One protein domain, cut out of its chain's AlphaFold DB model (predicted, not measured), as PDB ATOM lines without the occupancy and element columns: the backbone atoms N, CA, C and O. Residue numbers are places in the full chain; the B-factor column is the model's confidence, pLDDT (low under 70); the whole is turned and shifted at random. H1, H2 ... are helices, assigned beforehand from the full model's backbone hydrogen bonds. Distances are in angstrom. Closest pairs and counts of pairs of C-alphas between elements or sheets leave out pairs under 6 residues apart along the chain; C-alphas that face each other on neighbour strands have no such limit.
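What this domain is: This is residues 438 to 505 of the 760 residues of an uncharacterized protein of Thiotrichaceae bacterium (UniProt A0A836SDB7). Three helices, H1, H2 and H3, have their centres at the corners of a triangle, and the short H4 lies across H3 on the side away from H1. H2 and H3 fold back on each other as a loose helical hairpin, H1 crosses H2 at a steep tilt, and the links before H2 and before H4 meet in a short parallel pairing, residues 454 to 455 with residues 493 to 494. The printed part has 68 residues with four named helices, H1, H2, H3 and H4 in chain order, and no named strand; its class is all helix. It is compact, with a radius of gyration of the C-alphas of 11.0 A and spans of 33 by 24 by 19 A.

Where its parts are: Find C-alpha 438 at (-180.265, 93.954, 33.723); from there H1 runs through residues 438 to 450, 17.8 A from first to last C-alpha. Read on to H2, residues 457 to 467, which is 15.6 A long. Next comes H3, residues 474 to 488, the longest helix at 20.6 A; look for its first C-alpha at (-179.538, 107.517, 36.801). H4, residues 496 to 501, measures 8.6 A and ends with C-alpha 501 at (-196.560, 113.276, 27.811).

How they stand to each other: Start at H2, the hub, which touches the three other helices. H1 touches it with residues 440 to 445 alone; the closest C-alphas, of Glu 441 and Val 460, are 7.0 A apart, and the two run opposite ways at a steep tilt of 46 degrees. H2 and H3 form a helical hairpin and only just touch, with 3 pairs of C-alphas within 8 A, the closest those of Val 467 and Leu 477 at 7.4 A. They run opposite ways at a shallow tilt of 34 degrees, only just short of steep, and H3 touches H2 with residues 474 to 477 alone. H2 and H4 also only just touch, with 3 pairs of C-alphas within 8 A; the closest C-alphas, of Leu 459 and Phe 496, are 4.6 A apart, and the tilt is steep at 52 degrees, the same way. H4 touches H3 about perpendicular, at 85 degrees, with the C-alphas of Leu 484 and Tyr 499 closest at 6.4 A. H1 and H3 are near each other, with 9 pairs of C-alphas within 10 A, while H1 and H4 are apart. Look at residues 454 to 455, which pair parallel with residues 493 to 494. In H2, H3 and H4 every O i to N i+4 pair is within hydrogen-bond range; in H1, 7 of 9 are.

The domain as a whole: The two C-alphas farthest apart, of Gly 469 and Thr 490, are 33.0 A from each other. The printed part has no cut, and its three links between helices are short. In the B-factor column you will find a mean pLDDT of 86.0 for the printed part, with residues 469 to 472 and 489 to 491 under 70.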
ATOM      1  N   ALA A 438    -179.566  94.783  32.740       92.56
ATOM      2  CA  ALA A 438    -180.265  93.954  33.723       92.56
ATOM      3  C   ALA A 438    -180.358  94.645  35.094       92.56
ATOM      4  O   ALA A 438    -181.415  94.646  35.718       92.56
ATOM      5  N   GLU A 439    -179.273  95.286  35.533       94.31
ATOM      6  CA  GLU A 439    -179.258  96.075  36.768       94.31
ATOM      7  C   GLU A 439    -180.240  97.258  36.696       94.31
ATOM      8  O   GLU A 439    -180.969  97.514  37.652       94.31
ATOM      9  N   LEU A 440    -180.282  97.980  35.567       93.56
ATOM     10  CA  LEU A 440    -181.224  99.085  35.346       93.56
ATOM     11  C   LEU A 440    -182.675  98.610  35.360       93.56
ATOM     12  O   LEU A 440    -183.519  99.242  35.988       93.56
ATOM     13  N   GLU A 441    -182.966  97.505  34.676       94.50
ATOM     14  CA  GLU A 441    -184.300  96.911  34.652       94.50
ATOM     15  C   GLU A 441    -184.752  96.535  36.068       94.50
ATOM     16  O   GLU A 441    -185.851  96.904  36.487       94.50
ATOM     17  N   GLU A 442    -183.876  95.896  36.848       95.12
ATOM     18  CA  GLU A 442    -184.142  95.580  38.251       95.12
ATOM     19  C   GLU A 442    -184.388  96.851  39.081       95.12
ATOM     20  O   GLU A 442    -185.344  96.905  39.853       95.12
ATOM     21  N   ALA A 443    -183.579  97.898  38.890       94.94
ATOM     22  CA  ALA A 443    -183.716  99.180  39.586       94.94
ATOM     23  C   ALA A 443    -185.006  99.946  39.243       94.94
ATOM     24  O   ALA A 443    -185.436 100.796  40.023       94.94
ATOM     25  N   ILE A 444    -185.628  99.654  38.100       94.50
ATOM     26  CA  ILE A 444    -186.909 100.235  37.684       94.50
ATOM     27  C   ILE A 444    -188.077  99.389  38.209       94.50
ATOM     28  O   ILE A 444    -189.021  99.928  38.785       94.50
ATOM     29  N   VAL A 445    -188.025  98.068  38.014       93.75
ATOM     30  CA  VAL A 445    -189.170  97.163  38.201       93.75
ATOM     31  C   VAL A 445    -189.298  96.657  39.639       93.75
ATOM     32  O   VAL A 445    -190.399  96.594  40.185       93.75
ATOM     33  N   ALA A 446    -188.199  96.284  40.295       94.19
ATOM     34  CA  ALA A 446    -188.280  95.705  41.636       94.19
ATOM     35  C   ALA A 446    -188.834  96.687  42.696       94.19
ATOM     36  O   ALA A 446    -189.636  96.256  43.532       94.19
ATOM     37  N   PRO A 447    -188.510  97.998  42.673       94.06
ATOM     38  CA  PRO A 447    -189.078  98.943  43.633       94.06
ATOM     39  C   PRO A 447    -190.586  99.146  43.453       94.06
ATOM     40  O   PRO A 447    -191.293  99.300  44.447       94.06
ATOM     41  N   THR A 448    -191.113  99.081  42.221       91.25
ATOM     42  CA  THR A 448    -192.567  99.176  41.992       91.25
ATOM     43  C   THR A 448    -193.289  97.969  42.583       91.25
ATOM     44  O   THR A 448    -194.318  98.125  43.238       91.25
ATOM     45  N   GLN A 449    -192.716  96.772  42.437       87.88
ATOM     46  CA  GLN A 449    -193.277  95.541  42.998       87.88
ATOM     47  C   GLN A 449    -193.354  95.574  44.535       87.88
ATOM     48  O   GLN A 449    -194.353  95.121  45.092       87.88
ATOM     49  N   GLN A 450    -192.357  96.155  45.214       88.94
ATOM     50  CA  GLN A 450    -192.306  96.287  46.685       88.94
ATOM     51  C   GLN A 450    -193.459  97.116  47.275       88.94
ATOM     52  O   GLN A 450    -193.851  96.905  48.426       88.94
ATOM     53  N   VAL A 451    -193.998  98.057  46.496       89.31
ATOM     54  CA  VAL A 451    -195.100  98.946  46.904       89.31
ATOM     55  C   VAL A 451    -196.428  98.616  46.216       89.31
ATOM     56  O   VAL A 451    -197.404  99.338  46.400       89.31
ATOM     57  N   GLY A 452    -196.487  97.546  45.418       84.94
ATOM     58  CA  GLY A 452    -197.698  97.137  44.698       84.94
ATOM     59  C   GLY A 452    -198.027  97.968  43.451       84.94
ATOM     60  O   GLY A 452    -199.139  97.874  42.935       84.94
ATOM     61  N   LEU A 453    -197.084  98.765  42.939       88.06
ATOM     62  CA  LEU A 453    -197.210  99.483  41.667       88.06
ATOM     63  C   LEU A 453    -196.950  98.546  40.484       88.06
ATOM     64  O   LEU A 453    -196.043  97.710  40.519       88.06
ATOM     65  N   GLN A 454    -197.706  98.730  39.407       86.00
ATOM     66  CA  GLN A 454    -197.448  98.073  38.127       86.00
ATOM     67  C   GLN A 454    -196.807  99.048  37.138       86.00
ATOM     68  O   GLN A 454    -197.087 100.247  37.157       86.00
ATOM     69  N   ILE A 455    -195.957  98.522  36.258       87.44
ATOM     70  CA  ILE A 455    -195.245  99.288  35.236       87.44
ATOM     71  C   ILE A 455    -195.353  98.593  33.882       87.44
ATOM     72  O   ILE A 455    -195.131  97.386  33.780       87.44
ATOM     73  N   GLU A 456    -195.717  99.347  32.845       84.75
ATOM     74  CA  GLU A 456    -195.848  98.802  31.494       84.75
ATOM     75  C   GLU A 456    -194.503  98.260  30.975       84.75
ATOM     76  O   GLU A 456    -193.505  98.986  30.998       84.75
ATOM     77  N   PRO A 457    -194.447  97.040  30.406       83.31
ATOM     78  CA  PRO A 457    -193.208  96.504  29.833       83.31
ATOM     79  C   PRO A 457    -192.610  97.392  28.730       83.31
ATOM     80  O   PRO A 457    -191.390  97.541  28.616       83.31
ATOM     81  N   LYS A 458    -193.478  98.036  27.935       83.44
ATOM     82  CA  LYS A 458    -193.061  99.002  26.913       83.44
ATOM     83  C   LYS A 458    -192.381 100.223  27.536       83.44
ATOM     84  O   LYS A 458    -191.370 100.674  27.010       83.44
ATOM     85  N   LEU A 459    -192.896 100.725  28.661       90.69
ATOM     86  CA  LEU A 459    -192.292 101.844  29.383       90.69
ATOM     87  C   LEU A 459    -190.875 101.494  29.853       90.69
ATOM     88  O   LEU A 459    -189.957 102.274  29.622       90.69
ATOM     89  N   VAL A 460    -190.685 100.307  30.437       92.12
ATOM     90  CA  VAL A 460    -189.356  99.833  30.860       92.12
ATOM     91  C   VAL A 460    -188.393  99.795  29.671       92.12
ATOM     92  O   VAL A 460    -187.301 100.351  29.741       92.12
ATOM     93  N   SER A 461    -188.821  99.201  28.556       89.69
ATOM     94  CA  SER A 461    -187.998  99.079  27.345       89.69
ATOM     95  C   SER A 461    -187.568 100.443  26.787       89.69
ATOM     96  O   SER A 461    -186.411 100.623  26.410       89.69
ATOM     97  N   GLU A 462    -188.479 101.417  26.771       91.44
ATOM     98  CA  GLU A 462    -188.215 102.778  26.290       91.44
ATOM     99  C   GLU A 462    -187.308 103.563  27.246       91.44
ATOM    100  O   GLU A 462    -186.372 104.216  26.797       91.44
ATOM    101  N   MET A 463    -187.497 103.438  28.565       92.50
ATOM    102  CA  MET A 463    -186.592 104.038  29.554       92.50
ATOM    103  C   MET A 463    -185.171 103.483  29.440       92.50
ATOM    104  O   MET A 463    -184.206 104.243  29.481       92.50
ATOM    105  N   LEU A 464    -185.023 102.166  29.258       91.69
ATOM    106  CA  LEU A 464    -183.714 101.545  29.043       91.69
ATOM    107  C   LEU A 464    -183.046 102.062  27.761       91.69
ATOM    108  O   LEU A 464    -181.830 102.261  27.745       91.69
ATOM    109  N   ALA A 465    -183.825 102.296  26.701       89.06
ATOM    110  CA  ALA A 465    -183.324 102.874  25.459       89.06
ATOM    111  C   ALA A 465    -182.875 104.334  25.641       89.06
ATOM    112  O   ALA A 465    -181.789 104.684  25.186       89.06
ATOM    113  N   ASP A 466    -183.656 105.148  26.354       86.88
ATOM    114  CA  ASP A 466    -183.357 106.563  26.605       86.88
ATOM    115  C   ASP A 466    -182.121 106.757  27.516       86.88
ATOM    116  O   ASP A 466    -181.392 107.739  27.388       86.88
ATOM    117  N   VAL A 467    -181.841 105.804  28.416       84.75
ATOM    118  CA  VAL A 467    -180.651 105.800  29.295       84.75
ATOM    119  C   VAL A 467    -179.387 105.330  28.563       84.75
ATOM    120  O   VAL A 467    -178.262 105.659  28.957       84.75
ATOM    121  N   LYS A 468    -179.533 104.547  27.488       78.00
ATOM    122  CA  LYS A 468    -178.413 103.885  26.813       78.00
ATOM    123  C   LYS A 468    -177.455 104.902  26.185       78.00
ATOM    124  O   LYS A 468    -177.778 105.570  25.211       78.00
ATOM    125  N   GLY A 469    -176.231 104.965  26.710       63.50
ATOM    126  CA  GLY A 469    -175.182 105.871  26.222       63.50
ATOM    127  C   GLY A 469    -175.236 107.288  26.807       63.50
ATOM    128  O   GLY A 469    -174.321 108.069  26.557       63.50
ATOM    129  N   ALA A 470    -176.241 107.606  27.628       63.38
ATOM    130  CA  ALA A 470    -176.301 108.855  28.374       63.38
ATOM    131  C   ALA A 470    -175.452 108.743  29.653       63.38
ATOM    132  O   ALA A 470    -175.762 107.962  30.558       63.38
ATOM    133  N   LEU A 471    -174.359 109.507  29.727       59.38
ATOM    134  CA  LEU A 471    -173.518 109.603  30.926       59.38
ATOM    135  C   LEU A 471    -174.315 110.237  32.078       59.38
ATOM    136  O   LEU A 471    -175.017 111.218  31.866       59.38
ATOM    137  N   GLY A 472    -174.200 109.697  33.297       66.31
ATOM    138  CA  GLY A 472    -174.817 110.300  34.488       66.31
ATOM    139  C   GLY A 472    -176.352 110.316  34.491       66.31
ATOM    140  O   GLY A 472    -176.953 111.193  35.102       66.31
ATOM    141  N   SER A 473    -176.989 109.354  33.824       78.12
ATOM    142  CA  SER A 473    -178.432 109.307  33.546       78.12
ATOM    143  C   SER A 473    -179.308 108.738  34.670       78.12
ATOM    144  O   SER A 473    -180.525 108.913  34.627       78.12
ATOM    145  N   LEU A 474    -178.740 108.096  35.702       87.31
ATOM    146  CA  LEU A 474    -179.538 107.517  36.801       87.31
ATOM    147  C   LEU A 474    -180.369 108.553  37.578       87.31
ATOM    148  O   LEU A 474    -181.531 108.268  37.855       87.31
ATOM    149  N   PRO A 475    -179.846 109.745  37.922       86.62
ATOM    150  CA  PRO A 475    -180.626 110.776  38.604       86.62
ATOM    151  C   PRO A 475    -181.788 111.282  37.744       86.62
ATOM    152  O   PRO A 475    -182.881 111.504  38.257       86.62
ATOM    153  N   LEU A 476    -181.593 111.401  36.425       85.69
ATOM    154  CA  LEU A 476    -182.672 111.754  35.498       85.69
ATOM    155  C   LEU A 476    -183.727 110.650  35.402       85.69
ATOM    156  O   LEU A 476    -184.920 110.941  35.415       85.69
ATOM    157  N   LEU A 477    -183.298 109.386  35.341       91.50
ATOM    158  CA  LEU A 477    -184.195 108.234  35.367       91.50
ATOM    159  C   LEU A 477    -185.038 108.230  36.651       91.50
ATOM    160  O   LEU A 477    -186.258 108.098  36.584       91.50
ATOM    161  N   GLN A 478    -184.406 108.419  37.812       92.12
ATOM    162  CA  GLN A 478    -185.100 108.503  39.100       92.12
ATOM    163  C   GLN A 478    -186.068 109.690  39.146       92.12
ATOM    164  O   GLN A 478    -187.195 109.528  39.606       92.12
ATOM    165  N   TYR A 479    -185.679 110.855  38.619       89.62
ATOM    166  CA  TYR A 479    -186.567 112.013  38.504       89.62
ATOM    167  C   TYR A 479    -187.793 111.718  37.633       89.62
ATOM    168  O   TYR A 479    -188.922 111.941  38.071       89.62
ATOM    169  N   ALA A 480    -187.589 111.146  36.444       91.81
ATOM    170  CA  ALA A 480    -188.676 110.778  35.546       91.81
ATOM    171  C   ALA A 480    -189.641 109.779  36.201       91.81
ATOM    172  O   ALA A 480    -190.853 109.978  36.156       91.81
ATOM    173  N   LEU A 481    -189.119 108.751  36.877       94.12
ATOM    174  CA  LEU A 481    -189.920 107.764  37.610       94.12
ATOM    175  C   LEU A 481    -190.719 108.389  38.764       94.12
ATOM    176  O   LEU A 481    -191.885 108.040  38.959       94.12
ATOM    177  N   THR A 482    -190.133 109.335  39.502       93.50
ATOM    178  CA  THR A 482    -190.832 110.074  40.562       93.50
ATOM    179  C   THR A 482    -191.968 110.939  40.000       93.50
ATOM    180  O   THR A 482    -193.067 110.930  40.558       93.50
ATOM    181  N   GLU A 483    -191.757 111.656  38.893       91.25
ATOM    182  CA  GLU A 483    -192.810 112.468  38.257       91.25
ATOM    183  C   GLU A 483    -193.922 111.606  37.638       91.25
ATOM    184  O   GLU A 483    -195.110 111.903  37.796       91.25
ATOM    185  N   LEU A 484    -193.558 110.481  37.018       92.12
ATOM    186  CA  LEU A 484    -194.503 109.454  36.574       92.12
ATOM    187  C   LEU A 484    -195.357 108.939  37.728       92.12
ATOM    188  O   LEU A 484    -196.580 108.882  37.610       92.12
ATOM    189  N   TRP A 485    -194.734 108.599  38.858       92.56
ATOM    190  CA  TRP A 485    -195.458 108.148  40.040       92.56
ATOM    191  C   TRP A 485    -196.453 109.204  40.530       92.56
ATOM    192  O   TRP A 485    -197.612 108.871  40.770       92.56
ATOM    193  N   LYS A 486    -196.056 110.484  40.594       89.75
ATOM    194  CA  LYS A 486    -196.955 111.584  40.991       89.75
ATOM    195  C   LYS A 486    -198.180 111.691  40.078       89.75
ATOM    196  O   LYS A 486    -199.282 111.917  40.577       89.75
ATOM    197  N   LYS A 487    -198.014 111.507  38.761       84.25
ATOM    198  CA  LYS A 487    -199.130 111.497  37.796       84.25
ATOM    199  C   LYS A 487    -200.007 110.246  37.908       84.25
ATOM    200  O   LYS A 487    -201.220 110.334  37.733       84.25
ATOM    201  N   CYS A 488    -199.408 109.094  38.194       77.75
ATOM    202  CA  CYS A 488    -200.062 107.790  38.119       77.75
ATOM    203  C   CYS A 488    -200.510 107.210  39.472       77.75
ATOM    204  O   CYS A 488    -201.106 106.130  39.494       77.75
ATOM    205  N   ALA A 489    -200.266 107.903  40.591       65.62
ATOM    206  CA  ALA A 489    -200.555 107.419  41.945       65.62
ATOM    207  C   ALA A 489    -202.016 106.967  42.134       65.62
ATOM    208  O   ALA A 489    -202.288 106.020  42.869       65.62
ATOM    209  N   THR A 490    -202.964 107.593  41.431       65.00
ATOM    210  CA  THR A 490    -204.390 107.230  41.474       65.00
ATOM    211  C   THR A 490    -204.709 105.912  40.772       65.00
ATOM    212  O   THR A 490    -205.669 105.246  41.148       65.00
ATOM    213  N   HIS A 491    -203.923 105.533  39.764       68.19
ATOM    214  CA  HIS A 491    -204.164 104.360  38.919       68.19
ATOM    215  C   HIS A 491    -203.232 103.188  39.242       68.19
ATOM    216  O   HIS A 491    -203.388 102.124  38.651       68.19
ATOM    217  N   ARG A 492    -202.274 103.376  40.166       82.62
ATOM    218  CA  ARG A 492    -201.264 102.378  40.577       82.62
ATOM    219  C   ARG A 492    -200.455 101.806  39.399       82.62
ATOM    220  O   ARG A 492    -199.868 100.728  39.503       82.62
ATOM    221  N   LEU A 493    -200.436 102.536  38.282       83.69
ATOM    222  CA  LEU A 493    -200.006 102.058  36.976       83.69
ATOM    223  C   LEU A 493    -199.135 103.095  36.274       83.69
ATOM    224  O   LEU A 493    -199.629 104.142  35.860       83.69
ATOM    225  N   LEU A 494    -197.851 102.796  36.111       89.00
ATOM    226  CA  LEU A 494    -196.927 103.630  35.346       89.00
ATOM    227  C   LEU A 494    -197.018 103.246  33.866       89.00
ATOM    228  O   LEU A 494    -196.739 102.099  33.506       89.00
ATOM    229  N   THR A 495    -197.422 104.195  33.019       84.44
ATOM    230  CA  THR A 495    -197.726 103.948  31.601       84.44
ATOM    231  C   THR A 495    -196.767 104.676  30.667       84.44
ATOM    232  O   THR A 495    -196.272 105.764  30.974       84.44
ATOM    233  N   PHE A 496    -196.535 104.105  29.485       85.50
ATOM    234  CA  PHE A 496    -195.734 104.734  28.438       85.50
ATOM    235  C   PHE A 496    -196.367 106.040  27.944       85.50
ATOM    236  O   PHE A 496    -195.654 107.009  27.713       85.50
ATOM    237  N   SER A 497    -197.700 106.107  27.851       80.56
ATOM    238  CA  SER A 497    -198.394 107.340  27.451       80.56
ATOM    239  C   SER A 497    -198.108 108.495  28.415       80.56
ATOM    240  O   SER A 497    -197.829 109.604  27.972       80.56
ATOM    241  N   ALA A 498    -198.134 108.248  29.731       85.25
ATOM    242  CA  ALA A 498    -197.832 109.282  30.722       85.25
ATOM    243  C   ALA A 498    -196.360 109.725  30.663       85.25
ATOM    244  O   ALA A 498    -196.061 110.901  30.866       85.25
ATOM    245  N   TYR A 499    -195.450 108.795  30.365       89.25
ATOM    246  CA  TYR A 499    -194.028 109.076  30.163       89.25
ATOM    247  C   TYR A 499    -193.761 109.912  28.902       89.25
ATOM    248  O   TYR A 499    -192.972 110.856  28.938       89.25
ATOM    249  N   GLU A 500    -194.448 109.607  27.797       86.81
ATOM    250  CA  GLU A 500    -194.363 110.368  26.548       86.81
ATOM    251  C   GLU A 500    -194.901 111.795  26.729       86.81
ATOM    252  O   GLU A 500    -194.258 112.755  26.308       86.81
ATOM    253  N   GLU A 501    -196.014 111.959  27.451       85.38
ATOM    254  CA  GLU A 501    -196.560 113.276  27.811       85.38
ATOM    255  C   GLU A 501    -195.616 114.115  28.685       85.38
ATOM    256  O   GLU A 501    -195.692 115.341  28.653       85.38
ATOM    257  N   LEU A 502    -194.749 113.479  29.480       85.62
ATOM    258  CA  LEU A 502    -193.707 114.156  30.264       85.62
ATOM    259  C   LEU A 502    -192.464 114.513  29.430       85.62
ATOM    260  O   LEU A 502    -191.530 115.114  29.947       85.62
ATOM    261  N   GLY A 503    -192.423 114.152  28.144       84.69
ATOM    262  CA  GLY A 503    -191.276 114.425  27.279       84.69
ATOM    263  C   GLY A 503    -190.098 113.467  27.483       84.69
ATOM    264  O   GLY A 503    -188.963 113.839  27.183       84.69
ATOM    265  N   LYS A 504    -190.351 112.239  27.967       88.56
ATOM    266  CA  LYS A 504    -189.323 111.219  28.258       88.56
ATOM    267  C   LYS A 504    -188.295 111.690  29.310       88.56
ATOM    268  O   LYS A 504    -188.495 112.711  29.960       88.56
ATOM    269  N   ILE A 505    -187.196 110.958  29.525       84.50
ATOM    270  CA  ILE A 505    -186.198 111.248  30.578       84.50
ATOM    271  C   ILE A 505    -185.648 112.682  30.513       84.50
ATOM    272  O   ILE A 505    -185.659 113.377  31.527       84.50
TER     273      ILE A 505